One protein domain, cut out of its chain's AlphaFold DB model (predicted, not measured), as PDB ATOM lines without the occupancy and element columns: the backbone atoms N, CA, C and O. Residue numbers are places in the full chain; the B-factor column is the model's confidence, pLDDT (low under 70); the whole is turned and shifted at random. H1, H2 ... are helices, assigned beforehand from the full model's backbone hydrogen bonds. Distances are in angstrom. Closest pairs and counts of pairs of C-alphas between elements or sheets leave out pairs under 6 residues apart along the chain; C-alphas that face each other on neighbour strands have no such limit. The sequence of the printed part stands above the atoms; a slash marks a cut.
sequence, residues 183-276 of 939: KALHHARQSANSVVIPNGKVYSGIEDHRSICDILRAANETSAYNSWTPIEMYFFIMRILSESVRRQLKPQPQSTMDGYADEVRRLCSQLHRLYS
ATOM      1  N   LYS A 183      83.115 178.119 158.642       84.69
ATOM      2  CA  LYS A 183      82.826 178.147 157.199       84.69
ATOM      3  C   LYS A 183      84.103 178.007 156.376       84.69
ATOM      4  O   LYS A 183      84.106 177.214 155.438       84.69
ATOM      5  N   ALA A 184      85.183 178.690 156.753       82.38
ATOM      6  CA  ALA A 184      86.512 178.533 156.170       82.38
ATOM      7  C   ALA A 184      86.997 177.084 156.319       82.38
ATOM      8  O   ALA A 184      87.368 176.459 155.327       82.38
ATOM      9  N   LEU A 185      86.857 176.495 157.513       87.56
ATOM     10  CA  LEU A 185      87.117 175.068 157.761       87.56
ATOM     11  C   LEU A 185      86.333 174.141 156.821       87.56
ATOM     12  O   LEU A 185      86.889 173.179 156.288       87.56
ATOM     13  N   HIS A 186      85.046 174.417 156.601       87.25
ATOM     14  CA  HIS A 186      84.213 173.628 155.694       87.25
ATOM     15  C   HIS A 186      84.632 173.800 154.224       87.25
ATOM     16  O   HIS A 186      84.755 172.809 153.504       87.25
ATOM     17  N   HIS A 187      84.894 175.034 153.789       87.06
ATOM     18  CA  HIS A 187      85.305 175.359 152.423       87.06
ATOM     19  C   HIS A 187      86.678 174.765 152.078       87.06
ATOM     20  O   HIS A 187      86.805 174.051 151.082       87.06
ATOM     21  N   ALA A 188      87.677 174.956 152.942       87.75
ATOM     22  CA  ALA A 188      89.009 174.378 152.788       87.75
ATOM     23  C   ALA A 188      88.957 172.845 152.732       87.75
ATOM     24  O   ALA A 188      89.586 172.208 151.883       87.75
ATOM     25  N   ARG A 189      88.116 172.226 153.572       90.88
ATOM     26  CA  ARG A 189      87.869 170.782 153.521       90.88
ATOM     27  C   ARG A 189      87.180 170.348 152.225       90.88
ATOM     28  O   ARG A 189      87.455 169.242 151.766       90.88
ATOM     29  N   GLN A 190      86.309 171.154 151.618       88.69
ATOM     30  CA  GLN A 190      85.729 170.848 150.303       88.69
ATOM     31  C   GLN A 190      86.770 170.982 149.177       88.69
ATOM     32  O   GLN A 190      86.889 170.058 148.372       88.69
ATOM     33  N   SER A 191      87.578 172.046 149.177       89.06
ATOM     34  CA  SER A 191      88.687 172.276 148.233       89.06
ATOM     35  C   SER A 191      89.719 171.136 148.257       89.06
ATOM     36  O   SER A 191      90.000 170.503 147.239       89.06
ATOM     37  N   ALA A 192      90.185 170.744 149.447       88.38
ATOM     38  CA  ALA A 192      91.094 169.608 149.613       88.38
ATOM     39  C   ALA A 192      90.481 168.252 149.199       88.38
ATOM     40  O   ALA A 192      91.215 167.298 148.921       88.38
ATOM     41  N   ASN A 193      89.146 168.135 149.167       87.25
ATOM     42  CA  ASN A 193      88.443 166.919 148.749       87.25
ATOM     43  C   ASN A 193      88.139 166.856 147.243       87.25
ATOM     44  O   ASN A 193      88.031 165.741 146.729       87.25
ATOM     45  N   SER A 194      88.008 167.986 146.540       86.12
ATOM     46  CA  SER A 194      87.690 168.004 145.103       86.12
ATOM     47  C   SER A 194      88.876 167.591 144.223       86.12
ATOM     48  O   SER A 194      88.678 166.961 143.185       86.12
ATOM     49  N   VAL A 195      90.111 167.861 144.658       87.12
ATOM     50  CA  VAL A 195      91.330 167.419 143.962       87.12
ATOM     51  C   VAL A 195      91.497 165.894 144.039       87.12
ATOM     52  O   VAL A 195      91.234 165.268 145.071       87.12
ATOM     53  N   VAL A 196      91.977 165.273 142.961       81.69
ATOM     54  CA  VAL A 196      92.225 163.822 142.874       81.69
ATOM     55  C   VAL A 196      93.527 163.445 143.594       81.69
ATOM     56  O   VAL A 196      94.547 164.102 143.428       81.69
ATOM     57  N   ILE A 197      93.520 162.359 144.378       78.19
ATOM     58  CA  ILE A 197      94.736 161.839 145.031       78.19
ATOM     59  C   ILE A 197      95.675 161.227 143.973       78.19
ATOM     60  O   ILE A 197      95.236 160.318 143.256       78.19
ATOM     61  N   PRO A 198      96.965 161.617 143.903       62.75
ATOM     62  CA  PRO A 198      97.942 161.002 143.004       62.75
ATOM     63  C   PRO A 198      97.992 159.471 143.139       62.75
ATOM     64  O   PRO A 198      98.123 158.916 144.233       62.75
ATOM     65  N   ASN A 199      97.863 158.772 142.007       61.44
ATOM     66  CA  ASN A 199      97.757 157.308 141.910       61.44
ATOM     67  C   ASN A 199      96.576 156.662 142.677       61.44
ATOM     68  O   ASN A 199      96.542 155.440 142.828       61.44
ATOM     69  N   GLY A 200      95.601 157.447 143.154       67.06
ATOM     70  CA  GLY A 200      94.335 156.967 143.727       67.06
ATOM     71  C   GLY A 200      94.448 156.134 145.012       67.06
ATOM     72  O   GLY A 200      93.474 155.492 145.404       67.06
ATOM     73  N   LYS A 201      95.619 156.107 145.661       74.12
ATOM     74  CA  LYS A 201      95.899 155.280 146.845       74.12
ATOM     75  C   LYS A 201      96.285 156.127 148.050       74.12
ATOM     76  O   LYS A 201      97.186 156.961 147.975       74.12
ATOM     77  N   VAL A 202      95.673 155.814 149.183       86.31
ATOM     78  CA  VAL A 202      96.042 156.315 150.513       86.31
ATOM     79  C   VAL A 202      97.373 155.679 150.956       86.31
ATOM     80  O   VAL A 202      97.611 154.512 150.657       86.31
ATOM     81  N   TYR A 203      98.250 156.444 151.604       84.56
ATOM     82  CA  TYR A 203      99.582 156.036 152.056       84.56
ATOM     83  C   TYR A 203      99.529 155.205 153.336       84.56
ATOM     84  O   TYR A 203      99.042 155.681 154.361       84.56
ATOM     85  N   SER A 204     100.051 153.980 153.281       82.25
ATOM     86  CA  SER A 204     100.026 153.007 154.383       82.25
ATOM     87  C   SER A 204     101.256 153.031 155.307       82.25
ATOM     88  O   SER A 204     101.387 152.147 156.152       82.25
ATOM     89  N   GLY A 205     102.156 154.012 155.178       80.25
ATOM     90  CA  GLY A 205     103.416 154.032 155.929       80.25
ATOM     91  C   GLY A 205     104.394 152.981 155.399       80.25
ATOM     92  O   GLY A 205     104.552 152.834 154.189       80.25
ATOM     93  N   ILE A 206     104.998 152.208 156.306       66.25
ATOM     94  CA  ILE A 206     106.014 151.173 156.017       66.25
ATOM     95  C   ILE A 206     105.554 150.134 154.971       66.25
ATOM     96  O   ILE A 206     106.387 149.563 154.274       66.25
ATOM     97  N   GLU A 207     104.249 149.891 154.826       64.19
ATOM     98  CA  GLU A 207     103.710 148.937 153.842       64.19
ATOM     99  C   GLU A 207     103.524 149.523 152.425       64.19
ATOM    100  O   GLU A 207     103.163 148.790 151.503       64.19
ATOM    101  N   ASP A 208     103.727 150.831 152.217       69.00
ATOM    102  CA  ASP A 208     103.557 151.452 150.898       69.00
ATOM    103  C   ASP A 208     104.807 151.306 150.005       69.00
ATOM    104  O   ASP A 208     105.958 151.415 150.420       69.00
ATOM    105  N   HIS A 209     104.571 151.102 148.711       60.50
ATOM    106  CA  HIS A 209     105.591 151.117 147.664       60.50
ATOM    107  C   HIS A 209     106.174 152.509 147.337       60.50
ATOM    108  O   HIS A 209     107.289 152.583 146.816       60.50
ATOM    109  N   ARG A 210     105.456 153.598 147.619       73.25
ATOM    110  CA  ARG A 210     105.860 154.980 147.301       73.25
ATOM    111  C   ARG A 210     106.755 155.567 148.394       73.25
ATOM    112  O   ARG A 210     106.524 155.297 149.570       73.25
ATOM    113  N   SER A 211     107.720 156.401 148.004       73.81
ATOM    114  CA  SER A 211     108.521 157.178 148.955       73.81
ATOM    115  C   SER A 211     107.659 158.219 149.675       73.81
ATOM    116  O   SER A 211     106.769 158.811 149.055       73.81
ATOM    117  N   ILE A 212     107.939 158.488 150.955       81.81
ATOM    118  CA  ILE A 212     107.305 159.609 151.660       81.81
ATOM    119  C   ILE A 212     107.720 160.949 151.040       81.81
ATOM    120  O   ILE A 212     106.895 161.851 150.924       81.81
ATOM    121  N   CYS A 213     108.959 161.054 150.554       79.62
ATOM    122  CA  CYS A 213     109.488 162.254 149.912       79.62
ATOM    123  C   CYS A 213     108.746 162.568 148.601       79.62
ATOM    124  O   CYS A 213     108.383 163.715 148.362       79.62
ATOM    125  N   ASP A 214     108.439 161.552 147.788       78.62
ATOM    126  CA  ASP A 214     107.648 161.733 146.560       78.62
ATOM    127  C   ASP A 214     106.178 162.092 146.852       78.62
ATOM    128  O   ASP A 214     105.550 162.815 146.080       78.62
ATOM    129  N   ILE A 215     105.620 161.625 147.976       83.06
ATOM    130  CA  ILE A 215     104.252 161.962 148.406       83.06
ATOM    131  C   ILE A 215     104.172 163.395 148.944       83.06
ATOM    132  O   ILE A 215     103.225 164.109 148.615       83.06
ATOM    133  N   LEU A 216     105.157 163.822 149.739       87.00
ATOM    134  CA  LEU A 216     105.247 165.198 150.230       87.00
ATOM    135  C   LEU A 216     105.517 166.178 149.080       87.00
ATOM    136  O   LEU A 216     104.833 167.193 149.001       87.00
ATOM    137  N   ARG A 217     106.392 165.839 148.119       85.44
ATOM    138  CA  ARG A 217     106.581 166.656 146.907       85.44
ATOM    139  C   ARG A 217     105.286 166.792 146.108       85.44
ATOM    140  O   ARG A 217     104.891 167.907 145.795       85.44
ATOM    141  N   ALA A 218     104.566 165.695 145.860       84.25
ATOM    142  CA  ALA A 218     103.281 165.757 145.161       84.25
ATOM    143  C   ALA A 218     102.226 166.587 145.924       84.25
ATOM    144  O   ALA A 218     101.367 167.215 145.302       84.25
ATOM    145  N   ALA A 219     102.279 166.628 147.262       87.88
ATOM    146  CA  ALA A 219     101.444 167.519 148.067       87.88
ATOM    147  C   ALA A 219     101.871 168.996 147.936       87.88
ATOM    148  O   ALA A 219     100.998 169.841 147.758       87.88
ATOM    149  N   ASN A 220     103.175 169.298 147.941       89.19
ATOM    150  CA  ASN A 220     103.717 170.643 147.697       89.19
ATOM    151  C   ASN A 220     103.350 171.155 146.291       89.19
ATOM    152  O   ASN A 220     102.818 172.253 146.159       89.19
ATOM    153  N   GLU A 221     103.561 170.342 145.251       87.06
ATOM    154  CA  GLU A 221     103.185 170.633 143.857       87.06
ATOM    155  C   GLU A 221     101.682 170.926 143.734       87.06
ATOM    156  O   GLU A 221     101.280 171.908 143.108       87.06
ATOM    157  N   THR A 222     100.840 170.111 144.383       88.19
ATOM    158  CA  THR A 222      99.383 170.315 144.399       88.19
ATOM    159  C   THR A 222      99.000 171.596 145.146       88.19
ATOM    160  O   THR A 222      98.146 172.345 144.671       88.19
ATOM    161  N   SER A 223      99.632 171.866 146.291       89.44
ATOM    162  CA  SER A 223      99.389 173.056 147.113       89.44
ATOM    163  C   SER A 223      99.739 174.343 146.364       89.44
ATOM    164  O   SER A 223      98.906 175.244 146.261       89.44
ATOM    165  N   ALA A 224     100.920 174.385 145.740       87.44
ATOM    166  CA  ALA A 224     101.368 175.505 144.922       87.44
ATOM    167  C   ALA A 224     100.456 175.731 143.702       87.44
ATOM    168  O   ALA A 224     100.023 176.857 143.466       87.44
ATOM    169  N   TYR A 225     100.095 174.669 142.966       88.62
ATOM    170  CA  TYR A 225      99.217 174.780 141.792       88.62
ATOM    171  C   TYR A 225      97.824 175.336 142.131       88.62
ATOM    172  O   TYR A 225      97.268 176.117 141.364       88.62
ATOM    173  N   ASN A 226      97.263 174.959 143.284       87.94
ATOM    174  CA  ASN A 226      95.939 175.413 143.722       87.94
ATOM    175  C   ASN A 226      95.981 176.670 144.618       87.94
ATOM    176  O   ASN A 226      94.933 177.085 145.108       87.94
ATOM    177  N   SER A 227      97.161 177.270 144.849       90.12
ATOM    178  CA  SER A 227      97.365 178.397 145.784       90.12
ATOM    179  C   SER A 227      96.754 178.156 147.176       90.12
ATOM    180  O   SER A 227      96.103 179.025 147.753       90.12
ATOM    181  N   TRP A 228      96.924 176.941 147.702       92.44
ATOM    182  CA  TRP A 228      96.307 176.505 148.954       92.44
ATOM    183  C   TRP A 228      96.869 177.207 150.191       92.44
ATOM    184  O   TRP A 228      98.054 177.530 150.261       92.44
ATOM    185  N   THR A 229      96.016 177.380 151.203       92.25
ATOM    186  CA  THR A 229      96.421 177.817 152.543       92.25
ATOM    187  C   THR A 229      96.839 176.598 153.389       92.25
ATOM    188  O   THR A 229      96.595 175.448 152.990       92.25
ATOM    189  N   PRO A 230      97.413 176.799 154.592       91.25
ATOM    190  CA  PRO A 230      97.651 175.720 155.550       91.25
ATOM    191  C   PRO A 230      96.462 174.778 155.798       91.25
ATOM    192  O   PRO A 230      96.671 173.588 156.036       91.25
ATOM    193  N   ILE A 231      95.218 175.268 155.734       92.75
ATOM    194  CA  ILE A 231      94.027 174.473 156.074       92.75
ATOM    195  C   ILE A 231      93.697 173.467 154.961       92.75
ATOM    196  O   ILE A 231      93.464 172.288 155.248       92.75
ATOM    197  N   GLU A 232      93.702 173.886 153.688       93.38
ATOM    198  CA  GLU A 232      93.534 172.961 152.560       93.38
ATOM    199  C   GLU A 232      94.646 171.909 152.552       93.38
ATOM    200  O   GLU A 232      94.365 170.713 152.429       93.38
ATOM    201  N   MET A 233      95.901 172.333 152.745       92.19
ATOM    202  CA  MET A 233      97.040 171.419 152.743       92.19
ATOM    203  C   MET A 233      96.984 170.427 153.913       92.19
ATOM    204  O   MET A 233      97.207 169.233 153.699       92.19
ATOM    205  N   TYR A 234      96.589 170.863 155.116       93.81
ATOM    206  CA  TYR A 234      96.320 169.975 156.251       93.81
ATOM    207  C   TYR A 234      95.257 168.922 155.911       93.81
ATOM    208  O   TYR A 234      95.492 167.723 156.091       93.81
ATOM    209  N   PHE A 235      94.098 169.328 155.376       92.88
ATOM    210  CA  PHE A 235      93.046 168.372 155.019       92.88
ATOM    211  C   PHE A 235      93.463 167.434 153.880       92.88
ATOM    212  O   PHE A 235      93.082 166.260 153.898       92.88
ATOM    213  N   PHE A 236      94.268 167.902 152.923       92.06
ATOM    214  CA  PHE A 236      94.800 167.062 151.856       92.06
ATOM    215  C   PHE A 236      95.794 166.026 152.396       92.06
ATOM    216  O   PHE A 236      95.611 164.839 152.126       92.06
ATOM    217  N   ILE A 237      96.766 166.439 153.223       91.06
ATOM    218  CA  ILE A 237      97.705 165.541 153.923       91.06
ATOM    219  C   ILE A 237      96.923 164.503 154.735       91.06
ATOM    220  O   ILE A 237      97.098 163.297 154.562       91.06
ATOM    221  N   MET A 238      95.965 164.940 155.551       91.38
ATOM    222  CA  MET A 238      95.133 164.032 156.339       91.38
ATOM    223  C   MET A 238      94.347 163.037 155.475       91.38
ATOM    224  O   MET A 238      94.194 161.875 155.860       91.38
ATOM    225  N   ARG A 239      93.887 163.443 154.286       90.50
ATOM    226  CA  ARG A 239      93.177 162.569 153.341       90.50
ATOM    227  C   ARG A 239      94.100 161.562 152.646       90.50
ATOM    228  O   ARG A 239      93.680 160.418 152.468       90.50
ATOM    229  N   ILE A 240      95.326 161.944 152.272       90.12
ATOM    230  CA  ILE A 240      96.281 161.032 151.614       90.12
ATOM    231  C   ILE A 240      96.924 160.028 152.578       90.12
ATOM    232  O   ILE A 240      97.393 158.997 152.108       90.12
ATOM    233  N   LEU A 241      96.918 160.262 153.894       90.56
ATOM    234  CA  LEU A 241      97.431 159.324 154.905       90.56
ATOM    235  C   LEU A 241      96.394 158.283 155.351       90.56
ATOM    236  O   LEU A 241      95.202 158.586 155.462       90.56
ATOM    237  N   SER A 242      96.844 157.062 155.663       89.38
ATOM    238  CA  SER A 242      95.988 156.003 156.207       89.38
ATOM    239  C   SER A 242      95.610 156.243 157.665       89.38
ATOM    240  O   SER A 242      96.301 156.921 158.423       89.38
ATOM    241  N   GLU A 243      94.527 155.598 158.089       86.06
ATOM    242  CA  GLU A 243      94.050 155.637 159.471       86.06
ATOM    243  C   GLU A 243      95.091 155.140 160.494       86.06
ATOM    244  O   GLU A 243      95.159 155.663 161.604       86.06
ATOM    245  N   SER A 244      95.952 154.186 160.119       85.12
ATOM    246  CA  SER A 244      97.070 153.744 160.963       85.12
ATOM    247  C   SER A 244      98.140 154.827 161.128       85.12
ATOM    248  O   SER A 244      98.571 155.076 162.253       85.12
ATOM    249  N   VAL A 245      98.522 155.517 160.048       87.56
ATOM    250  CA  VAL A 245      99.526 156.594 160.090       87.56
ATOM    251  C   VAL A 245      98.987 157.822 160.838       87.56
ATOM    252  O   VAL A 245      99.668 158.351 161.714       87.56
ATOM    253  N   ARG A 246      97.729 158.226 160.605       89.88
ATOM    254  CA  ARG A 246      97.075 159.329 161.346       89.88
ATOM    255  C   ARG A 246      97.128 159.130 162.864       89.88
ATOM    256  O   ARG A 246      97.448 160.062 163.597       89.88
ATOM    257  N   ARG A 247      96.860 157.908 163.341       85.81
ATOM    258  CA  ARG A 247      96.907 157.558 164.775       85.81
ATOM    259  C   ARG A 247      98.316 157.622 165.370       85.81
ATOM    260  O   ARG A 247      98.441 157.877 166.565       85.81
ATOM    261  N   GLN A 248      99.356 157.415 164.561       82.62
ATOM    262  CA  GLN A 248     100.756 157.563 164.980       82.62
ATOM    263  C   GLN A 248     101.176 159.042 165.056       82.62
ATOM    264  O   GLN A 248     101.903 159.422 165.971       82.62
ATOM    265  N   LEU A 249     100.677 159.886 164.144       85.06
ATOM    266  CA  LEU A 249     100.991 161.323 164.090       85.06
ATOM    267  C   LEU A 249     100.218 162.189 165.103       85.06
ATOM    268  O   LEU A 249     100.661 163.298 165.400       85.06
ATOM    269  N   LYS A 250      99.075 161.691 165.608       85.00
ATOM    270  CA  LYS A 250      98.182 162.363 166.577       85.00
ATOM    271  C   LYS A 250      97.942 163.851 166.244       85.00
ATOM    272  O   LYS A 250      98.353 164.714 167.016       85.00
ATOM    273  N   PRO A 251      97.323 164.162 165.093       82.88
ATOM    274  CA  PRO A 251      97.204 165.535 164.623       82.88
ATOM    275  C   PRO A 251      96.308 166.387 165.532       82.88
ATOM    276  O   PRO A 251      95.219 165.949 165.915       82.88
ATOM    277  N   GLN A 252      96.772 167.591 165.865       84.19
ATOM    278  CA  GLN A 252      96.109 168.547 166.762       84.19
ATOM    279  C   GLN A 252      96.369 170.000 166.305       84.19
ATOM    280  O   GLN A 252      97.107 170.728 166.970       84.19
ATOM    281  N   PRO A 253      95.785 170.443 165.174       82.00
ATOM    282  CA  PRO A 253      95.874 171.841 164.760       82.00
ATOM    283  C   PRO A 253      95.170 172.756 165.770       82.00
ATOM    284  O   PRO A 253      94.106 172.418 166.297       82.00
ATOM    285  N   GLN A 254      95.746 173.932 166.010       80.56
ATOM    286  CA  GLN A 254      95.098 174.993 166.787       80.56
ATOM    287  C   GLN A 254      94.071 175.742 165.915       80.56
ATOM    288  O   GLN A 254      94.031 175.571 164.699       80.56
ATOM    289  N   SER A 255      93.223 176.582 166.514       84.25
ATOM    290  CA  SER A 255      92.127 177.281 165.818       84.25
ATOM    291  C   SER A 255      92.546 178.506 164.988       84.25
ATOM    292  O   SER A 255      91.680 179.273 164.577       84.25
ATOM    293  N   THR A 256      93.839 178.703 164.726       87.50
ATOM    294  CA  THR A 256      94.409 179.872 164.030       87.50
ATOM    295  C   THR A 256      95.110 179.468 162.732       87.50
ATOM    296  O   THR A 256      95.570 178.332 162.599       87.50
ATOM    297  N   MET A 257      95.233 180.394 161.772       84.88
ATOM    298  CA  MET A 257      95.958 180.142 160.510       84.88
ATOM    299  C   MET A 257      97.393 179.637 160.739       84.88
ATOM    300  O   MET A 257      97.791 178.634 160.140       84.88
ATOM    301  N   ASP A 258      98.137 180.272 161.650       86.12
ATOM    302  CA  ASP A 258      99.497 179.848 162.011       86.12
ATOM    303  C   ASP A 258      99.501 178.476 162.690       86.12
ATOM    304  O   ASP A 258     100.354 177.646 162.397       86.12
ATOM    305  N   GLY A 259      98.497 178.180 163.521       87.62
ATOM    306  CA  GLY A 259      98.327 176.874 164.153       87.62
ATOM    307  C   GLY A 259      98.141 175.723 163.161       87.62
ATOM    308  O   GLY A 259      98.602 174.611 163.420       87.62
ATOM    309  N   TYR A 260      97.518 175.980 162.005       90.38
ATOM    310  CA  TYR A 260      97.493 175.029 160.889       90.38
ATOM    311  C   TYR A 260      98.828 174.985 160.132       90.38
ATOM    312  O   TYR A 260      99.242 173.907 159.709       90.38
ATOM    313  N   ALA A 261      99.526 176.113 159.971       89.06
ATOM    314  CA  ALA A 261     100.825 176.171 159.290       89.06
ATOM    315  C   ALA A 261     101.918 175.409 160.061       89.06
ATOM    316  O   ALA A 261     102.665 174.615 159.481       89.06
ATOM    317  N   ASP A 262     101.963 175.605 161.378       88.88
ATOM    318  CA  ASP A 262     102.827 174.898 162.318       88.88
ATOM    319  C   ASP A 262     102.500 173.404 162.346       88.88
ATOM    320  O   ASP A 262     103.411 172.581 162.250       88.88
ATOM    321  N   GLU A 263     101.217 173.033 162.388       92.69
ATOM    322  CA  GLU A 263     100.801 171.629 162.355       92.69
ATOM    323  C   GLU A 263     101.152 170.953 161.019       92.69
ATOM    324  O   GLU A 263     101.632 169.821 161.024       92.69
ATOM    325  N   VAL A 264     101.012 171.629 159.872       92.19
ATOM    326  CA  VAL A 264     101.472 171.098 158.574       92.19
ATOM    327  C   VAL A 264     102.993 170.920 158.563       92.19
ATOM    328  O   VAL A 264     103.469 169.837 158.212       92.19
ATOM    329  N   ARG A 265     103.773 171.919 159.007       91.38
ATOM    330  CA  ARG A 265     105.240 171.805 159.118       91.38
ATOM    331  C   ARG A 265     105.649 170.672 160.069       91.38
ATOM    332  O   ARG A 265     106.544 169.890 159.732       91.38
ATOM    333  N   ARG A 266     104.956 170.505 161.201       92.19
ATOM    334  CA  ARG A 266     105.161 169.414 162.170       92.19
ATOM    335  C   ARG A 266     104.836 168.047 161.570       92.19
ATOM    336  O   ARG A 266     105.639 167.126 161.712       92.19
ATOM    337  N   LEU A 267     103.701 167.904 160.882       90.75
ATOM    338  CA  LEU A 267     103.273 166.650 160.260       90.75
ATOM    339  C   LEU A 267     104.212 166.230 159.124       90.75
ATOM    340  O   LEU A 267     104.627 165.074 159.105       90.75
ATOM    341  N   CYS A 268     104.614 167.144 158.236       89.25
ATOM    342  CA  CYS A 268     105.597 166.860 157.184       89.25
ATOM    343  C   CYS A 268     106.953 166.437 157.776       89.25
ATOM    344  O   CYS A 268     107.510 165.413 157.374       89.25
ATOM    345  N   SER A 269     107.433 167.147 158.802       85.44
ATOM    346  CA  SER A 269     108.688 166.820 159.497       85.44
ATOM    347  C   SER A 269     108.626 165.472 160.228       85.44
ATOM    348  O   SER A 269     109.590 164.707 160.208       85.44
ATOM    349  N   GLN A 270     107.493 165.146 160.862       86.69
ATOM    350  CA  GLN A 270     107.297 163.878 161.566       86.69
ATOM    351  C   GLN A 270     107.132 162.705 160.590       86.69
ATOM    352  O   GLN A 270     107.711 161.648 160.821       86.69
ATOM    353  N   LEU A 271     106.404 162.890 159.483       86.56
ATOM    354  CA  LEU A 271     106.311 161.920 158.387       86.56
ATOM    355  C   LEU A 271     107.688 161.602 157.804       86.56
ATOM    356  O   LEU A 271     108.021 160.431 157.633       86.56
ATOM    357  N   HIS A 272     108.497 162.632 157.547       82.38
ATOM    358  CA  HIS A 272     109.864 162.453 157.080       82.38
ATOM    359  C   HIS A 272     110.700 161.715 158.143       82.38
ATOM    360  O   HIS A 272     111.246 160.657 157.855       82.38
ATOM    361  N   ARG A 273     110.716 162.157 159.410       80.19
ATOM    362  CA  ARG A 273     111.466 161.464 160.480       80.19
ATOM    363  C   ARG A 273     111.049 159.996 160.684       80.19
ATOM    364  O   ARG A 273     111.898 159.188 161.041       80.19
ATOM    365  N   LEU A 274     109.776 159.644 160.491       76.69
ATOM    366  CA  LEU A 274     109.279 158.275 160.684       76.69
ATOM    367  C   LEU A 274     109.512 157.342 159.484       76.69
ATOM    368  O   LEU A 274     109.552 156.128 159.686       76.69
ATOM    369  N   TYR A 275     109.627 157.875 158.261       72.56
ATOM    370  CA  TYR A 275     109.611 157.070 157.028       72.56
ATOM    371  C   TYR A 275     110.664 157.471 155.970       72.56
ATOM    372  O   TYR A 275     110.543 157.048 154.825       72.56
ATOM    373  N   SER A 276     111.666 158.290 156.308       69.44
ATOM    374  CA  SER A 276     112.723 158.737 155.377       69.44
ATOM    375  C   SER A 276     113.882 157.736 155.227       69.44
ATOM    376  O   SER A 276     114.021 156.774 155.994       69.44
TER     377      SER A 276
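What this domain is: This is residues 183 to 276 of the 939 residues of an uncharacterized protein of Perkinsus olseni (UniProt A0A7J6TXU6). Three helices, H2, H3 and H5, pack with their centres in a triangle, and a fourth, H1, packs on H3 on the side away from H2 and H5. H5, the longest, runs along the body; short H4 lies near the last residues of H3, turned crosswise to H5, and the long link of residues 195 to 211 runs from the end of H1 past that same end of H3 to the start of H2. The printed part has 94 residues with five named helices, in the order H1, H2, H3, H4, H5, and no named strand: the class is all helix. The whole is compact, with a radius of gyration of the C-alphas of 12.5 A and spans of 36 by 24 by 20 A.

How they stand to each other: H5, residues 257 to 275, and H3, residues 230 to 240, are the hubs, touching three other helices each. They touch each other at C-alphas Pro 230 and Ala 261, the closest, 4.9 A apart, through residues 257 to 264 alone of H5. They run the same way at a shallow tilt of 34 degrees, only just short of steep. H2, residues 212 to 225, touches H5 with its residues 212 to 216 alone, at a shallow tilt of 28 degrees, opposite ways; the closest C-alphas, Ile 212 and Tyr 275, are 6.4 A apart. H2 and H3 form a helical hairpin at a steep tilt of 43 degrees, opposite ways, and their closest C-alphas, Ser 223 and Met 233, are 6.3 A apart. H1, residues 183 to 194, touches H3 at a steep tilt of 43 degrees, the same way, with the C-alphas of Ala 188 and Glu 232 closest at 4.7 A. H4, residues 243 to 249, only just touches H5, with 3 pairs of C-alphas within 8 A; the closest, Leu 249 and Leu 267, are 6.9 A apart, and the two are about perpendicular at 76 degrees. H1 is apart from H2, H4 and H5. The packing is part aligned, part crossed: 2 of the 5 touching pairs are at a shallow tilt. In H1, H2, H3, H4 and H5 every O i to N i+4 pair is within hydrogen-bond range.

Where its parts are: H5, residues 257 to 275, is 27.0 A long from first to last C-alpha and ends with C-alpha 275 at (109.611, 157.070, 157.028). H2, residues 212 to 225, is 19.8 A long. H1, residues 183 to 194, is 16.5 A long and begins with C-alpha 183 at (82.826, 178.147, 157.199). H3, residues 230 to 240, is 15.3 A long and begins with C-alpha 230 at (97.651, 175.720, 155.550). H4, residues 243 to 249, is 10.1 A long.

The domain as a whole: The two C-alphas farthest apart, those of Lys 183 and His 209, are 36.6 A apart. The printed part has no cut. The link from H1 to H2 is long, 17 residues. The mean pLDDT of the printed part is 84.6, and it is under 70 at residues 198 to 200, 206 to 209 and 276.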